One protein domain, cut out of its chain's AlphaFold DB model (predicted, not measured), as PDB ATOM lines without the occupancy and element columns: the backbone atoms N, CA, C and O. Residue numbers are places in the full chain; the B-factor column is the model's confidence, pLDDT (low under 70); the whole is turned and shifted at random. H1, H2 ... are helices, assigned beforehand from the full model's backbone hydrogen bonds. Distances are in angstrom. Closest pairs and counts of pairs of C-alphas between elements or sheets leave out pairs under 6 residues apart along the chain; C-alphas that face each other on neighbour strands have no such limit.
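What this domain is: This is residues 6 to 160 of the 160 residues of the protein "Excretory secretory protein" of Teladorsagia circumcincta (UniProt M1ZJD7). This is an elongated bundle of long helices running up and down: H1, H2, H3, H5 and H7 lie side by side, with H8 packed along the side of H7, outside the bundle. The short H6 folds back into H7 at one end, and the five-residue H4 sits at the opposite end, just before H5. The printed part has 155 residues with eight named helices, H1 to H8 in order along the chain, and no named strand; the class is all helix. It is compact, with a radius of gyration of the C-alphas of 15.9 A, and spans 52 by 34 by 26 A.

Where its parts are: H1 is residues 8 to 18, beginning at C-alpha 8 at (114.107, 226.396, 301.442). H2, residues 26 to 46, is 30.6 A long from first to last C-alpha, and H3, residues 52 to 65, is 20.0 A. H4 is residues 70 to 74. H5, residues 76 to 93, is 25.7 A long and begins at C-alpha 76 at (110.239, 242.785, 298.412). H6 is residues 96 to 104. H7, residues 108 to 129, is 31.0 A long. H8, residues 137 to 158, is 32.0 A long and ends at C-alpha 158 at (107.074, 208.835, 296.373).

How they stand to each other: H7 is the hub, touching five helices. It forms a hairpin with H8, opposite ways at a shallow tilt of 22 degrees; their closest C-alphas, of Ser 123 and Ser 147, are 4.0 A apart. With residues 121 to 129 alone H7 touches H1, the same way at 12 degrees, closest at the C-alphas of Ile 8 and Met 125, 5.6 A. H2 and H7 touch at Phe 46 and Ala 110, their closest C-alphas, 5.3 A apart. H5 and H7 only just touch, with 3 pairs of C-alphas within 8 A, the closest those of Ser 90 and Asn 118 at 6.4 A. H6 and H7 form a hairpin, closest at the C-alphas of Tyr 102 and Leu 108, 5.3 A. H3 and H5 touch, opposite ways at a shallow tilt of 33 degrees, only just short of steep; the C-alphas of Leu 57 and Phe 89 are closest, 5.7 A. H4 and H5 touch only at the corner, and only just, with 3 pairs of C-alphas within 8 A, the closest those of Met 73 and Leu 79, 5.2 A. H8 is apart from H1 and H5, for instance. In H1, H5 and H6 every O i to N i+4 pair is within hydrogen-bond range; the counts are 16 of 17 in H2, 8 of 10 in H3, 17 of 18 in H7 and in H8, and 0 of 1 in H4, where 2 of 2 O i to N i+3 pairs are.

The domain as a whole: The two C-alphas farthest apart, of Gly 22 and Asp 104, are 52.3 A apart. The printed part has no cut and no long link. The mean pLDDT of the printed part is 70.7, and 57 residues are under 70, among them residues 6 to 36 and 154 to 160.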
ATOM      1  N   LEU A   6     116.636 222.466 299.806       41.16
ATOM      2  CA  LEU A   6     117.481 223.168 298.861       41.16
ATOM      3  C   LEU A   6     116.997 224.564 298.477       41.16
ATOM      4  O   LEU A   6     117.723 225.532 298.633       41.16
ATOM      5  N   LEU A   7     115.744 224.712 298.064       50.56
ATOM      6  CA  LEU A   7     115.169 226.039 297.794       50.56
ATOM      7  C   LEU A   7     114.672 226.735 299.066       50.56
ATOM      8  O   LEU A   7     114.224 227.872 299.029       50.56
ATOM      9  N   ILE A   8     114.765 226.041 300.194       45.75
ATOM     10  CA  ILE A   8     114.107 226.396 301.442       45.75
ATOM     11  C   ILE A   8     115.057 226.899 302.478       45.75
ATOM     12  O   ILE A   8     114.683 227.790 303.222       45.75
ATOM     13  N   LEU A   9     116.267 226.355 302.562       46.66
ATOM     14  CA  LEU A   9     117.227 226.958 303.464       46.66
ATOM     15  C   LEU A   9     117.619 228.358 302.980       46.66
ATOM     16  O   LEU A   9     117.951 229.201 303.802       46.66
ATOM     17  N   VAL A  10     117.449 228.639 301.685       51.00
ATOM     18  CA  VAL A  10     117.447 229.995 301.123       51.00
ATOM     19  C   VAL A  10     116.308 230.829 301.727       51.00
ATOM     20  O   VAL A  10     116.574 231.856 302.339       51.00
ATOM     21  N   SER A  11     115.061 230.350 301.693       50.03
ATOM     22  CA  SER A  11     113.896 231.050 302.266       50.03
ATOM     23  C   SER A  11     113.880 231.126 303.808       50.03
ATOM     24  O   SER A  11     113.403 232.100 304.380       50.03
ATOM     25  N   ALA A  12     114.439 230.144 304.515       44.78
ATOM     26  CA  ALA A  12     114.617 230.151 305.969       44.78
ATOM     27  C   ALA A  12     115.732 231.123 306.396       44.78
ATOM     28  O   ALA A  12     115.665 231.707 307.475       44.78
ATOM     29  N   SER A  13     116.721 231.352 305.529       49.25
ATOM     30  CA  SER A  13     117.740 232.392 305.713       49.25
ATOM     31  C   SER A  13     117.180 233.804 305.501       49.25
ATOM     32  O   SER A  13     117.589 234.730 306.205       49.25
ATOM     33  N   VAL A  14     116.191 233.965 304.608       49.06
ATOM     34  CA  VAL A  14     115.379 235.194 304.492       49.06
ATOM     35  C   VAL A  14     114.630 235.459 305.794       49.06
ATOM     36  O   VAL A  14     114.681 236.567 306.308       49.06
ATOM     37  N   TYR A  15     114.026 234.437 306.397       47.94
ATOM     38  CA  TYR A  15     113.285 234.594 307.648       47.94
ATOM     39  C   TYR A  15     114.165 235.011 308.847       47.94
ATOM     40  O   TYR A  15     113.805 235.926 309.585       47.94
ATOM     41  N   VAL A  16     115.360 234.423 309.002       45.84
ATOM     42  CA  VAL A  16     116.324 234.820 310.053       45.84
ATOM     43  C   VAL A  16     116.878 236.237 309.826       45.84
ATOM     44  O   VAL A  16     117.163 236.946 310.788       45.84
ATOM     45  N   SER A  17     116.986 236.677 308.567       48.66
ATOM     46  CA  SER A  17     117.467 238.022 308.211       48.66
ATOM     47  C   SER A  17     116.385 239.105 308.331       48.66
ATOM     48  O   SER A  17     116.701 240.251 308.639       48.66
ATOM     49  N   VAL A  18     115.115 238.754 308.106       45.31
ATOM     50  CA  VAL A  18     113.971 239.682 308.137       45.31
ATOM     51  C   VAL A  18     113.410 239.872 309.556       45.31
ATOM     52  O   VAL A  18     112.880 240.937 309.858       45.31
ATOM     53  N   GLN A  19     113.583 238.910 310.475       45.84
ATOM     54  CA  GLN A  19     113.137 239.043 311.877       45.84
ATOM     55  C   GLN A  19     114.076 239.828 312.807       45.84
ATOM     56  O   GLN A  19     113.827 239.884 314.009       45.84
ATOM     57  N   GLY A  20     115.134 240.461 312.295       41.88
ATOM     58  CA  GLY A  20     115.917 241.402 313.098       41.88
ATOM     59  C   GLY A  20     116.542 240.787 314.357       41.88
ATOM     60  O   GLY A  20     116.406 241.335 315.446       41.88
ATOM     61  N   GLN A  21     117.274 239.680 314.225       45.59
ATOM     62  CA  GLN A  21     118.313 239.350 315.203       45.59
ATOM     63  C   GLN A  21     119.666 239.626 314.559       45.59
ATOM     64  O   GLN A  21     120.092 238.913 313.655       45.59
ATOM     65  N   GLY A  22     120.306 240.712 314.995       42.25
ATOM     66  CA  GLY A  22     121.496 241.330 314.402       42.25
ATOM     67  C   GLY A  22     122.793 240.513 314.433       42.25
ATOM     68  O   GLY A  22     123.846 241.111 314.580       42.25
ATOM     69  N   ASN A  23     122.726 239.185 314.305       48.78
ATOM     70  CA  ASN A  23     123.851 238.254 314.157       48.78
ATOM     71  C   ASN A  23     123.410 236.956 313.442       48.78
ATOM     72  O   ASN A  23     123.758 235.849 313.856       48.78
ATOM     73  N   GLY A  24     122.608 237.065 312.377       55.12
ATOM     74  CA  GLY A  24     122.365 235.929 311.486       55.12
ATOM     75  C   GLY A  24     123.698 235.358 310.987       55.12
ATOM     76  O   GLY A  24     124.557 236.094 310.507       55.12
ATOM     77  N   ASP A  25     123.903 234.051 311.144       60.22
ATOM     78  CA  ASP A  25     125.141 233.375 310.746       60.22
ATOM     79  C   ASP A  25     125.219 233.298 309.213       60.22
ATOM     80  O   ASP A  25     124.760 232.342 308.583       60.22
ATOM     81  N   MET A  26     125.778 234.342 308.606       63.62
ATOM     82  CA  MET A  26     125.851 234.513 307.152       63.62
ATOM     83  C   MET A  26     126.579 233.362 306.451       63.62
ATOM     84  O   MET A  26     126.250 233.029 305.313       63.62
ATOM     85  N   LYS A  27     127.495 232.680 307.150       65.88
ATOM     86  CA  LYS A  27     128.165 231.482 306.629       65.88
ATOM     87  C   LYS A  27     127.190 230.319 306.455       65.88
ATOM     88  O   LYS A  27     127.317 229.551 305.505       65.88
ATOM     89  N   LYS A  28     126.193 230.180 307.337       64.56
ATOM     90  CA  LYS A  28     125.132 229.172 307.175       64.56
ATOM     91  C   LYS A  28     124.239 229.491 305.985       64.56
ATOM     92  O   LYS A  28     123.916 228.575 305.238       64.56
ATOM     93  N   VAL A  29     123.892 230.761 305.780       63.53
ATOM     94  CA  VAL A  29     123.096 231.204 304.622       63.53
ATOM     95  C   VAL A  29     123.796 230.842 303.312       63.53
ATOM     96  O   VAL A  29     123.205 230.198 302.447       63.53
ATOM     97  N   GLU A  30     125.077 231.183 303.194       67.00
ATOM     98  CA  GLU A  30     125.890 230.881 302.016       67.00
ATOM     99  C   GLU A  30     126.041 229.369 301.788       67.00
ATOM    100  O   GLU A  30     125.828 228.876 300.679       67.00
ATOM    101  N   LEU A  31     126.320 228.601 302.847       69.62
ATOM    102  CA  LEU A  31     126.405 227.139 302.777       69.62
ATOM    103  C   LEU A  31     125.099 226.522 302.261       69.62
ATOM    104  O   LEU A  31     125.101 225.622 301.418       69.62
ATOM    105  N   TYR A  32     123.973 227.027 302.753       67.12
ATOM    106  CA  TYR A  32     122.652 226.588 302.349       67.12
ATOM    107  C   TYR A  32     122.296 226.980 300.918       67.12
ATOM    108  O   TYR A  32     121.710 226.157 300.215       67.12
ATOM    109  N   MET A  33     122.705 228.160 300.449       67.56
ATOM    110  CA  MET A  33     122.635 228.523 299.030       67.56
ATOM    111  C   MET A  33     123.510 227.609 298.160       67.56
ATOM    112  O   MET A  33     123.101 227.189 297.079       67.56
ATOM    113  N   GLY A  34     124.689 227.215 298.643       69.44
ATOM    114  CA  GLY A  34     125.540 226.236 297.965       69.44
ATOM    115  C   GLY A  34     124.858 224.874 297.819       69.44
ATOM    116  O   GLY A  34     124.937 224.242 296.762       69.44
ATOM    117  N   TYR A  35     124.125 224.432 298.844       69.75
ATOM    118  CA  TYR A  35     123.251 223.272 298.713       69.75
ATOM    119  C   TYR A  35     122.129 223.567 297.705       69.75
ATOM    120  O   TYR A  35     121.998 222.776 296.775       69.75
ATOM    121  N   ALA A  36     121.430 224.717 297.807       68.19
ATOM    122  CA  ALA A  36     120.383 225.250 296.893       68.19
ATOM    123  C   ALA A  36     120.729 225.185 295.410       68.19
ATOM    124  O   ALA A  36     119.882 224.975 294.543       68.19
ATOM    125  N   LYS A  37     121.999 225.350 295.101       71.00
ATOM    126  CA  LYS A  37     122.469 225.248 293.735       71.00
ATOM    127  C   LYS A  37     122.629 223.787 293.306       71.00
ATOM    128  O   LYS A  37     122.091 223.393 292.276       71.00
ATOM    129  N   LYS A  38     123.256 222.952 294.139       72.62
ATOM    130  CA  LYS A  38     123.596 221.554 293.813       72.62
ATOM    131  C   LYS A  38     122.396 220.650 293.520       72.62
ATOM    132  O   LYS A  38     122.420 219.935 292.521       72.62
ATOM    133  N   ASP A  39     121.337 220.636 294.338       68.81
ATOM    134  CA  ASP A  39     120.168 219.804 293.968       68.81
ATOM    135  C   ASP A  39     119.310 220.439 292.863       68.81
ATOM    136  O   ASP A  39     118.646 219.703 292.135       68.81
ATOM    137  N   MET A  40     119.363 221.760 292.649       68.88
ATOM    138  CA  MET A  40     118.731 222.384 291.481       68.88
ATOM    139  C   MET A  40     119.467 222.014 290.198       68.88
ATOM    140  O   MET A  40     118.828 221.809 289.168       68.88
ATOM    141  N   GLU A  41     120.790 221.857 290.248       74.75
ATOM    142  CA  GLU A  41     121.588 221.325 289.142       74.75
ATOM    143  C   GLU A  41     121.202 219.877 288.831       74.75
ATOM    144  O   GLU A  41     120.969 219.558 287.668       74.75
ATOM    145  N   LYS A  42     120.987 219.025 289.843       71.06
ATOM    146  CA  LYS A  42     120.443 217.669 289.626       71.06
ATOM    147  C   LYS A  42     119.048 217.698 289.010       71.06
ATOM    148  O   LYS A  42     118.765 216.948 288.079       71.06
ATOM    149  N   VAL A  43     118.164 218.572 289.502       69.19
ATOM    150  CA  VAL A  43     116.838 218.775 288.901       69.19
ATOM    151  C   VAL A  43     116.996 219.209 287.446       69.19
ATOM    152  O   VAL A  43     116.370 218.613 286.582       69.19
ATOM    153  N   ARG A  44     117.892 220.149 287.137       72.06
ATOM    154  CA  ARG A  44     118.217 220.568 285.766       72.06
ATOM    155  C   ARG A  44     118.769 219.439 284.907       72.06
ATOM    156  O   ARG A  44     118.433 219.386 283.733       72.06
ATOM    157  N   GLU A  45     119.575 218.533 285.445       72.38
ATOM    158  CA  GLU A  45     120.073 217.364 284.714       72.38
ATOM    159  C   GLU A  45     118.964 216.366 284.387       72.38
ATOM    160  O   GLU A  45     118.845 215.914 283.246       72.38
ATOM    161  N   PHE A  46     118.104 216.068 285.361       66.62
ATOM    162  CA  PHE A  46     116.924 215.229 285.159       66.62
ATOM    163  C   PHE A  46     115.904 215.884 284.227       66.62
ATOM    164  O   PHE A  46     115.222 215.193 283.467       66.62
ATOM    165  N   LEU A  47     115.877 217.215 284.243       65.50
ATOM    166  CA  LEU A  47     115.114 218.089 283.376       65.50
ATOM    167  C   LEU A  47     115.957 218.641 282.198       65.50
ATOM    168  O   LEU A  47     115.660 219.730 281.722       65.50
ATOM    169  N   LYS A  48     116.995 217.955 281.686       63.69
ATOM    170  CA  LYS A  48     117.713 218.378 280.451       63.69
ATOM    171  C   LYS A  48     116.803 218.196 279.223       63.69
ATOM    172  O   LYS A  48     116.821 217.176 278.546       63.69
ATOM    173  N   LEU A  49     115.905 219.149 279.021       58.31
ATOM    174  CA  LEU A  49     114.502 218.886 278.717       58.31
ATOM    175  C   LEU A  49     114.112 218.824 277.236       58.31
ATOM    176  O   LEU A  49     114.585 219.582 276.400       58.31
ATOM    177  N   LYS A  50     113.091 217.991 276.996       61.16
ATOM    178  CA  LYS A  50     112.153 218.016 275.860       61.16
ATOM    179  C   LYS A  50     110.913 218.902 276.153       61.16
ATOM    180  O   LYS A  50     109.809 218.578 275.727       61.16
ATOM    181  N   ASP A  51     111.071 219.948 276.972       70.44
ATOM    182  CA  ASP A  51     110.018 220.890 277.407       70.44
ATOM    183  C   ASP A  51     110.631 222.282 277.625       70.44
ATOM    184  O   ASP A  51     111.301 222.556 278.626       70.44
ATOM    185  N   GLU A  52     110.430 223.166 276.656       77.00
ATOM    186  CA  GLU A  52     111.015 224.509 276.650       77.00
ATOM    187  C   GLU A  52     110.464 225.391 277.778       77.00
ATOM    188  O   GLU A  52     111.198 226.197 278.352       77.00
ATOM    189  N   ARG A  53     109.196 225.199 278.169       82.25
ATOM    190  CA  ARG A  53     108.554 225.983 279.232       82.25
ATOM    191  C   ARG A  53     109.182 225.686 280.587       82.25
ATOM    192  O   ARG A  53     109.514 226.614 281.323       82.25
ATOM    193  N   LEU A  54     109.355 224.408 280.922       76.25
ATOM    194  CA  LEU A  54     110.017 224.011 282.167       76.25
ATOM    195  C   LEU A  54     111.497 224.409 282.171       76.25
ATOM    196  O   LEU A  54     112.000 224.839 283.206       76.25
ATOM    197  N   THR A  55     112.170 224.339 281.019       80.00
ATOM    198  CA  THR A  55     113.568 224.781 280.872       80.00
ATOM    199  C   THR A  55     113.715 226.275 281.147       80.00
ATOM    200  O   THR A  55     114.609 226.679 281.893       80.00
ATOM    201  N   LYS A  56     112.818 227.095 280.587       83.56
ATOM    202  CA  LYS A  56     112.805 228.543 280.802       83.56
ATOM    203  C   LYS A  56     112.557 228.890 282.269       83.56
ATOM    204  O   LYS A  56     113.370 229.583 282.864       83.56
ATOM    205  N   LEU A  57     111.499 228.338 282.869       79.81
ATOM    206  CA  LEU A  57     111.165 228.582 284.280       79.81
ATOM    207  C   LEU A  57     112.296 228.161 285.224       79.81
ATOM    208  O   LEU A  57     112.587 228.855 286.193       79.81
ATOM    209  N   LEU A  58     112.955 227.039 284.929       76.06
ATOM    210  CA  LEU A  58     114.102 226.588 285.700       76.06
ATOM    211  C   LEU A  58     115.293 227.544 285.544       76.06
ATOM    212  O   LEU A  58     115.920 227.892 286.538       76.06
ATOM    213  N   SER A  59     115.574 228.004 284.324       80.94
ATOM    214  CA  SER A  59     116.640 228.979 284.051       80.94
ATOM    215  C   SER A  59     116.393 230.309 284.765       80.94
ATOM    216  O   SER A  59     117.317 230.869 285.348       80.94
ATOM    217  N   ASP A  60     115.144 230.777 284.790       81.88
ATOM    218  CA  ASP A  60     114.757 231.986 285.517       81.88
ATOM    219  C   ASP A  60     115.004 231.835 287.026       81.88
ATOM    220  O   ASP A  60     115.528 232.758 287.643       81.88
ATOM    221  N   LEU A  61     114.732 230.661 287.615       77.06
ATOM    222  CA  LEU A  61     115.070 230.371 289.017       77.06
ATOM    223  C   LEU A  61     116.587 230.375 289.267       77.06
ATOM    224  O   LEU A  61     117.034 230.907 290.283       77.06
ATOM    225  N   PHE A  62     117.388 229.833 288.345       76.38
ATOM    226  CA  PHE A  62     118.852 229.826 288.468       76.38
ATOM    227  C   PHE A  62     119.458 231.229 288.512       76.38
ATOM    228  O   PHE A  62     120.413 231.441 289.252       76.38
ATOM    229  N   ARG A  63     118.866 232.213 287.823       79.25
ATOM    230  CA  ARG A  63     119.344 233.608 287.868       79.25
ATOM    231  C   ARG A  63     119.358 234.191 289.282       79.25
ATOM    232  O   ARG A  63     120.172 235.065 289.555       79.25
ATOM    233  N   TYR A  64     118.487 233.721 290.175       71.25
ATOM    234  CA  TYR A  64     118.470 234.132 291.583       71.25
ATOM    235  C   TYR A  64     119.503 233.378 292.431       71.25
ATOM    236  O   TYR A  64     120.006 233.923 293.411       71.25
ATOM    237  N   LEU A  65     119.835 232.142 292.045       67.69
ATOM    238  CA  LEU A  65     120.833 231.299 292.714       67.69
ATOM    239  C   LEU A  65     122.273 231.644 292.305       67.69
ATOM    240  O   LEU A  65     123.200 231.385 293.065       67.69
ATOM    241  N   ASP A  66     122.455 232.221 291.117       69.00
ATOM    242  CA  ASP A  66     123.754 232.662 290.599       69.00
ATOM    243  C   ASP A  66     124.143 234.074 291.063       69.00
ATOM    244  O   ASP A  66     125.293 234.480 290.889       69.00
ATOM    245  N   LYS A  67     123.220 234.824 291.680       63.19
ATOM    246  CA  LYS A  67     123.552 236.091 292.339       63.19
ATOM    247  C   LYS A  67     124.366 235.805 293.600       63.19
ATOM    248  O   LYS A  67     123.895 235.134 294.514       63.19
ATOM    249  N   THR A  68     125.579 236.347 293.641       50.12
ATOM    250  CA  THR A  68     126.570 236.124 294.704       50.12
ATOM    251  C   THR A  68     126.133 236.665 296.068       50.12
ATOM    252  O   THR A  68     126.631 236.203 297.090       50.12
ATOM    253  N   THR A  69     125.193 237.614 296.110       57.31
ATOM    254  CA  THR A  69     124.629 238.149 297.354       57.31
ATOM    255  C   THR A  69     123.134 237.823 297.453       57.31
ATOM    256  O   THR A  69     122.360 238.045 296.522       57.31
ATOM    257  N   PHE A  70     122.694 237.323 298.614       60.66
ATOM    258  CA  PHE A  70     121.274 237.138 298.981       60.66
ATOM    259  C   PHE A  70     120.554 238.483 299.215       60.66
ATOM    260  O   PHE A  70     119.433 238.525 299.714       60.66
ATOM    261  N   GLU A  71     121.188 239.605 298.866       62.94
ATOM    262  CA  GLU A  71     120.640 240.957 298.993       62.94
ATOM    263  C   GLU A  71     119.379 241.154 298.165       62.94
ATOM    264  O   GLU A  71     118.495 241.893 298.582       62.94
ATOM    265  N   TRP A  72     119.247 240.439 297.045       70.25
ATOM    266  CA  TRP A  72     118.027 240.473 296.242       70.25
ATOM    267  C   TRP A  72     116.787 240.043 297.035       70.25
ATOM    268  O   TRP A  72     115.684 240.431 296.679       70.25
ATOM    269  N   MET A  73     116.956 239.262 298.108       67.00
ATOM    270  CA  MET A  73     115.858 238.807 298.961       67.00
ATOM    271  C   MET A  73     115.373 239.890 299.933       67.00
ATOM    272  O   MET A  73     114.313 239.726 300.528       67.00
ATOM    273  N   LYS A  74     116.150 240.967 300.126       66.12
ATOM    274  CA  LYS A  74     115.742 242.142 300.915       66.12
ATOM    275  C   LYS A  74     114.818 243.068 300.126       66.12
ATOM    276  O   LYS A  74     114.123 243.878 300.724       66.12
ATOM    277  N   ASP A  75     114.843 242.965 298.801       74.62
ATOM    278  CA  ASP A  75     113.938 243.690 297.923       74.62
ATOM    279  C   ASP A  75     112.626 242.908 297.791       74.62
ATOM    280  O   ASP A  75     112.593 241.818 297.214       74.62
ATOM    281  N   GLU A  76     111.547 243.451 298.352       72.06
ATOM    282  CA  GLU A  76     110.239 242.785 298.412       72.06
ATOM    283  C   GLU A  76     109.709 242.429 297.019       72.06
ATOM    284  O   GLU A  76     109.239 241.312 296.804       72.06
ATOM    285  N   ALA A  77     109.863 243.330 296.045       78.38
ATOM    286  CA  ALA A  77     109.414 243.102 294.674       78.38
ATOM    287  C   ALA A  77     110.168 241.936 294.014       78.38
ATOM    288  O   ALA A  77     109.571 241.083 293.352       78.38
ATOM    289  N   THR A  78     111.484 241.859 294.207       77.31
ATOM    290  CA  THR A  78     112.322 240.779 293.674       77.31
ATOM    291  C   THR A  78     112.040 239.451 294.383       77.31
ATOM    292  O   THR A  78     111.994 238.401 293.730       77.31
ATOM    293  N   LEU A  79     111.800 239.476 295.698       74.94
ATOM    294  CA  LEU A  79     111.376 238.304 296.463       74.94
ATOM    295  C   LEU A  79     110.018 237.778 295.980       74.94
ATOM    296  O   LEU A  79     109.862 236.574 295.761       74.94
ATOM    297  N   GLU A  80     109.054 238.665 295.746       75.81
ATOM    298  CA  GLU A  80     107.742 238.294 295.228       75.81
ATOM    299  C   GLU A  80     107.846 237.685 293.820       75.81
ATOM    300  O   GLU A  80     107.272 236.627 293.546       75.81
ATOM    301  N   GLN A  81     108.655 238.276 292.937       81.50
ATOM    302  CA  GLN A  81     108.916 237.723 291.604       81.50
ATOM    303  C   GLN A  81     109.519 236.315 291.668       81.50
ATOM    304  O   GLN A  81     109.125 235.432 290.894       81.50
ATOM    305  N   PHE A  82     110.448 236.073 292.596       78.75
ATOM    306  CA  PHE A  82     110.994 234.742 292.838       78.75
ATOM    307  C   PHE A  82     109.901 233.762 293.292       78.75
ATOM    308  O   PHE A  82     109.773 232.676 292.714       78.75
ATOM    309  N   ILE A  83     109.066 234.163 294.258       76.00
ATOM    310  CA  ILE A  83     107.954 233.353 294.773       76.00
ATOM    311  C   ILE A  83     106.996 232.960 293.643       76.00
ATOM    312  O   ILE A  83     106.679 231.779 293.462       76.00
ATOM    313  N   GLN A  84     106.591 233.931 292.823       82.00
ATOM    314  CA  GLN A  84     105.711 233.711 291.677       82.00
ATOM    315  C   GLN A  84     106.357 232.798 290.623       82.00
ATOM    316  O   GLN A  84     105.695 231.912 290.073       82.00
ATOM    317  N   THR A  85     107.651 232.975 290.338       81.44
ATOM    318  CA  THR A  85     108.393 232.151 289.367       81.44
ATOM    319  C   THR A  85     108.473 230.699 289.825       81.44
ATOM    320  O   THR A  85     108.193 229.786 289.039       81.44
ATOM    321  N   ARG A  86     108.753 230.465 291.113       77.88
ATOM    322  CA  ARG A  86     108.692 229.128 291.712       77.88
ATOM    323  C   ARG A  86     107.275 228.571 291.554       77.88
ATOM    324  O   ARG A  86     107.117 227.470 291.033       77.88
ATOM    325  N   GLY A  87     106.242 229.315 291.951       77.38
ATOM    326  CA  GLY A  87     104.846 228.878 291.820       77.38
ATOM    327  C   GLY A  87     104.500 228.418 290.397       77.38
ATOM    328  O   GLY A  87     103.956 227.329 290.207       77.38
ATOM    329  N   LYS A  88     104.914 229.188 289.382       83.00
ATOM    330  CA  LYS A  88     104.755 228.834 287.960       83.00
ATOM    331  C   LYS A  88     105.493 227.545 287.591       83.00
ATOM    332  O   LYS A  88     104.913 226.708 286.897       83.00
ATOM    333  N   PHE A  89     106.736 227.365 288.047       82.06
ATOM    334  CA  PHE A  89     107.505 226.132 287.833       82.06
ATOM    335  C   PHE A  89     106.794 224.914 288.426       82.06
ATOM    336  O   PHE A  89     106.615 223.904 287.745       82.06
ATOM    337  N   SER A  90     106.318 225.020 289.663       78.31
ATOM    338  CA  SER A  90     105.630 223.927 290.349       78.31
ATOM    339  C   SER A  90     104.338 223.522 289.670       78.31
ATOM    340  O   SER A  90     104.112 222.330 289.473       78.31
ATOM    341  N   SER A  91     103.520 224.499 289.278       81.56
ATOM    342  CA  SER A  91     102.279 224.253 288.546       81.56
ATOM    343  C   SER A  91     102.545 223.628 287.176       81.56
ATOM    344  O   SER A  91     101.851 222.695 286.778       81.56
ATOM    345  N   ALA A  92     103.585 224.083 286.468       83.12
ATOM    346  CA  ALA A  92     103.975 223.493 285.192       83.12
ATOM    347  C   ALA A  92     104.453 222.040 285.355       83.12
ATOM    348  O   ALA A  92     104.066 221.177 284.572       83.12
ATOM    349  N   LEU A  93     105.246 221.744 286.391       79.88
ATOM    350  CA  LEU A  93     105.813 220.412 286.610       79.88
ATOM    351  C   LEU A  93     104.747 219.349 286.908       79.88
ATOM    352  O   LEU A  93     104.931 218.180 286.572       79.88
ATOM    353  N   VAL A  94     103.636 219.728 287.543       79.38
ATOM    354  CA  VAL A  94     102.548 218.793 287.873       79.38
ATOM    355  C   VAL A  94     101.538 218.599 286.739       79.38
ATOM    356  O   VAL A  94     100.610 217.808 286.904       79.38
ATOM    357  N   HIS A  95     101.713 219.276 285.600       83.75
ATOM    358  CA  HIS A  95     100.801 219.169 284.466       83.75
ATOM    359  C   HIS A  95     100.797 217.741 283.873       83.75
ATOM    360  O   HIS A  95     101.876 217.168 283.670       83.75
ATOM    361  N   PRO A  96      99.627 217.155 283.538       83.88
ATOM    362  CA  PRO A  96      99.533 215.784 283.019       83.88
ATOM    363  C   PRO A  96     100.397 215.526 281.777       83.88
ATOM    364  O   PRO A  96     101.038 214.480 281.664       83.88
ATOM    365  N   ASP A  97     100.488 216.507 280.875       84.88
ATOM    366  CA  ASP A  97     101.302 216.395 279.656       84.88
ATOM    367  C   ASP A  97     102.794 216.240 279.940       84.88
ATOM    368  O   ASP A  97     103.496 215.541 279.208       84.88
ATOM    369  N   VAL A  98     103.293 216.849 281.020       81.81
ATOM    370  CA  VAL A  98     104.691 216.685 281.430       81.81
ATOM    371  C   VAL A  98     104.918 215.237 281.849       81.81
ATOM    372  O   VAL A  98     105.848 214.596 281.365       81.81
ATOM    373  N   GLN A  99     104.030 214.673 282.670       84.19
ATOM    374  CA  GLN A  99     104.119 213.266 283.058       84.19
ATOM    375  C   GLN A  99     104.087 212.336 281.840       84.19
ATOM    376  O   GLN A  99     104.901 211.412 281.756       84.19
ATOM    377  N   LYS A 100     103.173 212.588 280.894       85.19
ATOM    378  CA  LYS A 100     103.046 211.816 279.653       85.19
ATOM    379  C   LYS A 100     104.342 211.861 278.842       85.19
ATOM    380  O   LYS A 100     104.917 210.809 278.582       85.19
ATOM    381  N   ARG A 101     104.888 213.055 278.574       82.81
ATOM    382  CA  ARG A 101     106.171 213.224 277.867       82.81
ATOM    383  C   ARG A 101     107.304 212.435 278.524       82.81
ATOM    384  O   ARG A 101     108.070 211.764 277.834       82.81
ATOM    385  N   TYR A 102     107.430 212.482 279.848       81.06
ATOM    386  CA  TYR A 102     108.479 211.739 280.554       81.06
ATOM    387  C   TYR A 102     108.265 210.222 280.526       81.06
ATOM    388  O   TYR A 102     109.242 209.473 280.435       81.06
ATOM    389  N   LYS A 103     107.008 209.764 280.573       82.75
ATOM    390  CA  LYS A 103     106.647 208.350 280.410       82.75
ATOM    391  C   LYS A 103     107.024 207.847 279.014       82.75
ATOM    392  O   LYS A 103     107.733 206.847 278.919       82.75
ATOM    393  N   ASP A 104     106.653 208.585 277.970       85.62
ATOM    394  CA  ASP A 104     106.920 208.241 276.564       85.62
ATOM    395  C   ASP A 104     108.427 208.159 276.265       85.62
ATOM    396  O   ASP A 104     108.872 207.397 275.411       85.62
ATOM    397  N   ASN A 105     109.243 208.891 277.028       80.75
ATOM    398  CA  ASN A 105     110.700 208.905 276.902       80.75
ATOM    399  C   ASN A 105     111.429 207.961 277.873       80.75
ATOM    400  O   ASN A 105     112.642 208.083 278.030       80.75
ATOM    401  N   ARG A 106     110.722 207.044 278.553       82.12
ATOM    402  CA  ARG A 106     111.294 206.115 279.553       82.12
ATOM    403  C   ARG A 106     112.054 206.818 280.694       82.12
ATOM    404  O   ARG A 106     112.924 206.232 281.331       82.12
ATOM    405  N   LYS A 107     111.701 208.072 280.999       82.12
ATOM    406  CA  LYS A 107     112.305 208.902 282.060       82.12
ATOM    407  C   LYS A 107     111.348 209.145 283.233       82.12
ATOM    408  O   LYS A 107     111.465 210.139 283.944       82.12
ATOM    409  N   LEU A 108     110.397 208.240 283.479       80.81
ATOM    410  CA  LEU A 108     109.401 208.406 284.547       80.81
ATOM    411  C   LEU A 108     110.035 208.566 285.942       80.81
ATOM    412  O   LEU A 108     109.512 209.306 286.771       80.81
ATOM    413  N   TRP A 109     111.174 207.920 286.196       77.38
ATOM    414  CA  TRP A 109     111.922 208.062 287.450       77.38
ATOM    415  C   TRP A 109     112.437 209.497 287.662       77.38
ATOM    416  O   TRP A 109     112.311 210.032 288.761       77.38
ATOM    417  N   ALA A 110     112.925 210.151 286.603       76.38
ATOM    418  CA  ALA A 110     113.413 211.529 286.636       76.38
ATOM    419  C   ALA A 110     112.266 212.506 286.933       76.38
ATOM    420  O   ALA A 110     112.400 213.406 287.759       76.38
ATOM    421  N   PHE A 111     111.096 212.264 286.335       78.50
ATOM    422  CA  PHE A 111     109.872 213.001 286.644       78.50
ATOM    423  C   PHE A 111     109.433 212.821 288.105       78.50
ATOM    424  O   PHE A 111     109.117 213.802 288.779       78.50
ATOM    425  N   ARG A 112     109.437 211.584 288.622       78.06
ATOM    426  CA  ARG A 112     109.102 211.298 290.028       78.06
ATOM    427  C   ARG A 112     110.062 212.002 290.985       78.06
ATOM    428  O   ARG A 112     109.600 212.624 291.935       78.06
ATOM    429  N   TYR A 113     111.364 211.972 290.697       76.12
ATOM    430  CA  TYR A 113     112.367 212.690 291.478       76.12
ATOM    431  C   TYR A 113     112.125 214.204 291.458       76.12
ATOM    432  O   TYR A 113     112.015 214.818 292.516       76.12
ATOM    433  N   ALA A 114     111.955 214.805 290.273       75.62
ATOM    434  CA  ALA A 114     111.674 216.234 290.150       75.62
ATOM    435  C   ALA A 114     110.408 216.630 290.926       75.62
ATOM    436  O   ALA A 114     110.385 217.660 291.600       75.62
ATOM    437  N   ARG A 115     109.365 215.793 290.893       78.75
ATOM    438  CA  ARG A 115     108.143 216.035 291.659       78.75
ATOM    439  C   ARG A 115     108.326 215.907 293.170       78.75
ATOM    440  O   ARG A 115     107.765 216.735 293.886       78.75
ATOM    441  N   LEU A 116     109.086 214.925 293.650       77.25
ATOM    442  CA  LEU A 116     109.431 214.804 295.068       77.25
ATOM    443  C   LEU A 116     110.170 216.060 295.548       77.25
ATOM    444  O   LEU A 116     109.757 216.686 296.523       77.25
ATOM    445  N   MET A 117     111.200 216.473 294.805       74.44
ATOM    446  CA  MET A 117     111.982 217.673 295.108       74.44
ATOM    447  C   MET A 117     111.119 218.933 295.092       74.44
ATOM    448  O   MET A 117     111.224 219.765 295.987       74.44
ATOM    449  N   ASN A 118     110.218 219.062 294.117       75.44
ATOM    450  CA  ASN A 118     109.285 220.181 294.046       75.44
ATOM    451  C   ASN A 118     108.286 220.186 295.209       75.44
ATOM    452  O   ASN A 118     107.912 221.252 295.679       75.44
ATOM    453  N   CYS A 119     107.843 219.015 295.662       75.94
ATOM    454  CA  CYS A 119     106.889 218.878 296.754       75.94
ATOM    455  C   CYS A 119     107.511 219.310 298.093       75.94
ATOM    456  O   CYS A 119     106.950 220.171 298.772       75.94
ATOM    457  N   ILE A 120     108.712 218.810 298.408       73.81
ATOM    458  CA  ILE A 120     109.488 219.255 299.579       73.81
ATOM    459  C   ILE A 120     109.791 220.752 299.448       73.81
ATOM    460  O   ILE A 120     109.445 221.540 300.321       73.81
ATOM    461  N   GLY A 121     110.255 221.149 298.258       72.69
ATOM    462  CA  GLY A 121     110.453 222.528 297.819       72.69
ATOM    463  C   GLY A 121     109.235 223.458 297.970       72.69
ATOM    464  O   GLY A 121     109.381 224.673 297.943       72.69
ATOM    465  N   GLY A 122     108.020 222.919 298.059       72.88
ATOM    466  CA  GLY A 122     106.795 223.700 298.237       72.88
ATOM    467  C   GLY A 122     106.376 223.800 299.687       72.88
ATOM    468  O   GLY A 122     105.955 224.870 300.116       72.88
ATOM    469  N   SER A 123     106.513 222.698 300.428       75.88
ATOM    470  CA  SER A 123     106.176 222.647 301.847       75.88
ATOM    471  C   SER A 123     106.981 223.675 302.623       75.88
ATOM    472  O   SER A 123     106.425 224.594 303.219       75.88
ATOM    473  N   ASP A 124     108.302 223.589 302.578       72.44
ATOM    474  CA  ASP A 124     109.072 224.483 303.420       72.44
ATOM    475  C   ASP A 124     109.109 225.931 302.877       72.44
ATOM    476  O   ASP A 124     109.366 226.854 303.644       72.44
ATOM    477  N   MET A 125     108.792 226.155 301.593       72.94
ATOM    478  CA  MET A 125     108.624 227.508 301.056       72.94
ATOM    479  C   MET A 125     107.390 228.164 301.666       72.94
ATOM    480  O   MET A 125     107.495 229.284 302.148       72.94
ATOM    481  N   GLY A 126     106.260 227.450 301.718       72.56
ATOM    482  CA  GLY A 126     105.073 227.940 302.411       72.56
ATOM    483  C   GLY A 126     105.343 228.168 303.901       72.56
ATOM    484  O   GLY A 126     104.955 229.197 304.448       72.56
ATOM    485  N   ARG A 127     106.104 227.281 304.558       74.69
ATOM    486  CA  ARG A 127     106.533 227.519 305.948       74.69
ATOM    487  C   ARG A 127     107.342 228.801 306.101       74.69
ATOM    488  O   ARG A 127     107.134 229.490 307.085       74.69
ATOM    489  N   ALA A 128     108.231 229.123 305.166       71.00
ATOM    490  CA  ALA A 128     109.033 230.341 305.230       71.00
ATOM    491  C   ALA A 128     108.213 231.605 304.918       71.00
ATOM    492  O   ALA A 128     108.322 232.595 305.638       71.00
ATOM    493  N   THR A 129     107.364 231.575 303.886       71.62
ATOM    494  CA  THR A 129     106.564 232.743 303.485       71.62
ATOM    495  C   THR A 129     105.500 233.098 304.515       71.62
ATOM    496  O   THR A 129     105.207 234.272 304.686       71.62
ATOM    497  N   ALA A 130     104.981 232.118 305.262       74.44
ATOM    498  CA  ALA A 130     103.973 232.323 306.305       74.44
ATOM    499  C   ALA A 130     104.412 233.256 307.451       74.44
ATOM    500  O   ALA A 130     103.587 233.644 308.277       74.44
ATOM    501  N   TYR A 131     105.700 233.590 307.538       72.56
ATOM    502  CA  TYR A 131     106.219 234.497 308.555       72.56
ATOM    503  C   TYR A 131     106.889 235.752 307.980       72.56
ATOM    504  O   TYR A 131     107.615 236.444 308.698       72.56
ATOM    505  N   LEU A 132     106.667 236.056 306.700       69.75
ATOM    506  CA  LEU A 132     107.079 237.342 306.147       69.75
ATOM    507  C   LEU A 132     106.298 238.491 306.819       69.75
ATOM    508  O   LEU A 132     105.132 238.309 307.187       69.75
ATOM    509  N   PRO A 133     106.914 239.675 306.990       64.81
ATOM    510  CA  PRO A 133     106.201 240.880 307.393       64.81
ATOM    511  C   PRO A 133     105.016 241.147 306.459       64.81
ATOM    512  O   PRO A 133     105.113 240.934 305.254       64.81
ATOM    513  N   GLY A 134     103.890 241.594 307.013       71.50
ATOM    514  CA  GLY A 134     102.676 241.892 306.240       71.50
ATOM    515  C   GLY A 134     101.744 240.700 305.991       71.50
ATOM    516  O   GLY A 134     100.592 240.916 305.626       71.50
ATOM    517  N   VAL A 135     102.177 239.464 306.264       73.50
ATOM    518  CA  VAL A 135     101.305 238.282 306.177       73.50
ATOM    519  C   VAL A 135     100.306 238.278 307.331       73.50
ATOM    520  O   VAL A 135     100.677 238.340 308.506       73.50
ATOM    521  N   SER A 136      99.017 238.189 306.998       85.44
ATOM    522  CA  SER A 136      97.954 238.149 308.005       85.44
ATOM    523  C   SER A 136      97.984 236.846 308.818       85.44
ATOM    524  O   SER A 136      98.489 235.817 308.369       85.44
ATOM    525  N   VAL A 137      97.393 236.852 310.021       83.56
ATOM    526  CA  VAL A 137      97.282 235.639 310.859       83.56
ATOM    527  C   VAL A 137      96.575 234.507 310.107       83.56
ATOM    528  O   VAL A 137      97.018 233.360 310.155       83.56
ATOM    529  N   GLN A 138      95.511 234.836 309.372       89.44
ATOM    530  CA  GLN A 138      94.745 233.860 308.604       89.44
ATOM    531  C   GLN A 138      95.566 233.275 307.446       89.44
ATOM    532  O   GLN A 138      95.654 232.056 307.305       89.44
ATOM    533  N   GLU A 139      96.233 234.124 306.665       82.06
ATOM    534  CA  GLU A 139      97.085 233.697 305.549       82.06
ATOM    535  C   GLU A 139      98.259 232.831 306.022       82.06
ATOM    536  O   GLU A 139      98.587 231.810 305.408       82.06
ATOM    537  N   LYS A 140      98.856 233.182 307.166       81.62
ATOM    538  CA  LYS A 140      99.871 232.367 307.834       81.62
ATOM    539  C   LYS A 140      99.342 230.973 308.156       81.62
ATOM    540  O   LYS A 140      99.989 229.981 307.817       81.62
ATOM    541  N   GLU A 141      98.185 230.869 308.808       86.19
ATOM    542  CA  GLU A 141      97.600 229.571 309.155       86.19
ATOM    543  C   GLU A 141      97.284 228.722 307.922       86.19
ATOM    544  O   GLU A 141      97.605 227.530 307.894       86.19
ATOM    545  N   GLU A 142      96.684 229.321 306.897       87.19
ATOM    546  CA  GLU A 142      96.354 228.645 305.642       87.19
ATOM    547  C   GLU A 142      97.616 228.118 304.951       87.19
ATOM    548  O   GLU A 142      97.686 226.941 304.574       87.19
ATOM    549  N   THR A 143      98.656 228.950 304.881       79.69
ATOM    550  CA  THR A 143      99.941 228.596 304.276       79.69
ATOM    551  C   THR A 143     100.634 227.470 305.047       79.69
ATOM    552  O   THR A 143     101.132 226.513 304.442       79.69
ATOM    553  N   LEU A 144     100.627 227.511 306.384       82.50
ATOM    554  CA  LEU A 144     101.199 226.452 307.221       82.50
ATOM    555  C   LEU A 144     100.431 225.131 307.080       82.50
ATOM    556  O   LEU A 144     101.049 224.075 306.914       82.50
ATOM    557  N   ARG A 145      99.091 225.169 307.077       86.81
ATOM    558  CA  ARG A 145      98.256 223.973 306.860       86.81
ATOM    559  C   ARG A 145      98.511 223.358 305.487       86.81
ATOM    560  O   ARG A 145      98.676 222.140 305.383       86.81
ATOM    561  N   TYR A 146      98.580 224.179 304.441       83.62
ATOM    562  CA  TYR A 146      98.894 223.720 303.089       83.62
ATOM    563  C   TYR A 146     100.288 223.078 303.019       83.62
ATOM    564  O   TYR A 146     100.448 221.991 302.459       83.62
ATOM    565  N   SER A 147     101.278 223.692 303.665       80.50
ATOM    566  CA  SER A 147     102.655 223.193 303.724       80.50
ATOM    567  C   SER A 147     102.765 221.832 304.418       80.50
ATOM    568  O   SER A 147     103.425 220.924 303.905       80.50
ATOM    569  N   LEU A 148     102.068 221.656 305.543       78.94
ATOM    570  CA  LEU A 148     101.983 220.379 306.261       78.94
ATOM    571  C   LEU A 148     101.297 219.296 305.422       78.94
ATOM    572  O   LEU A 148     101.718 218.137 305.415       78.94
ATOM    573  N   LYS A 149     100.240 219.664 304.688       83.31
ATOM    574  CA  LYS A 149      99.561 218.750 303.764       83.31
ATOM    575  C   LYS A 149     100.498 218.309 302.637       83.31
ATOM    576  O   LYS A 149     100.527 217.117 302.321       83.31
ATOM    577  N   LEU A 150     101.265 219.234 302.052       77.19
ATOM    578  CA  LEU A 150     102.271 218.907 301.043       77.19
ATOM    579  C   LEU A 150     103.288 217.910 301.592       77.19
ATOM    580  O   LEU A 150     103.426 216.853 300.994       77.19
ATOM    581  N   GLU A 151     103.902 218.172 302.748       72.12
ATOM    582  CA  GLU A 151     104.905 217.292 303.372       72.12
ATOM    583  C   GLU A 151     104.399 215.848 303.530       72.12
ATOM    584  O   GLU A 151     105.037 214.897 303.065       72.12
ATOM    585  N   ARG A 152     103.190 215.687 304.086       72.62
ATOM    586  CA  ARG A 152     102.525 214.380 304.223       72.62
ATOM    587  C   ARG A 152     102.289 213.704 302.871       72.62
ATOM    588  O   ARG A 152     102.487 212.498 302.740       72.62
ATOM    589  N   THR A 153     101.900 214.475 301.858       72.12
ATOM    590  CA  THR A 153     101.672 213.959 300.500       72.12
ATOM    591  C   THR A 153     102.990 213.560 299.830       72.12
ATOM    592  O   THR A 153     103.058 212.500 299.215       72.12
ATOM    593  N   CYS A 154     104.070 214.332 299.998       68.94
ATOM    594  CA  CYS A 154     105.387 213.994 299.453       68.94
ATOM    595  C   CYS A 154     105.905 212.669 300.032       68.94
ATOM    596  O   CYS A 154     106.377 211.811 299.286       68.94
ATOM    597  N   ALA A 155     105.786 212.491 301.353       57.09
ATOM    598  CA  ALA A 155     106.202 211.269 302.034       57.09
ATOM    599  C   ALA A 155     105.374 210.048 301.593       57.09
ATOM    600  O   ALA A 155     105.912 208.958 301.425       57.09
ATOM    601  N   TYR A 156     104.072 210.225 301.349       55.03
ATOM    602  CA  TYR A 156     103.185 209.122 300.981       55.03
ATOM    603  C   TYR A 156     103.269 208.723 299.496       55.03
ATOM    604  O   TYR A 156     103.153 207.546 299.167       55.03
ATOM    605  N   THR A 157     103.455 209.682 298.580       55.31
ATOM    606  CA  THR A 157     103.329 209.449 297.124       55.31
ATOM    607  C   THR A 157     104.612 208.960 296.441       55.31
ATOM    608  O   THR A 157     104.527 208.422 295.341       55.31
ATOM    609  N   TYR A 158     105.794 209.140 297.042       53.16
ATOM    610  CA  TYR A 158     107.074 208.835 296.373       53.16
ATOM    611  C   TYR A 158     107.898 207.711 297.018       53.16
ATOM    612  O   TYR A 158     108.873 207.273 296.413       53.16
ATOM    613  N   PHE A 159     107.509 207.243 298.210       44.56
ATOM    614  CA  PHE A 159     108.108 206.079 298.885       44.56
ATOM    615  C   PHE A 159     107.274 204.788 298.739       44.56
ATOM    616  O   PHE A 159     107.674 203.747 299.256       44.56
ATOM    617  N   ARG A 160     106.143 204.852 298.029       40.28
ATOM    618  CA  ARG A 160     105.403 203.701 297.488       40.28
ATOM    619  C   ARG A 160     105.643 203.603 295.985       40.28
ATOM    620  O   ARG A 160     105.673 202.462 295.482       40.28
TER     621      ARG A 160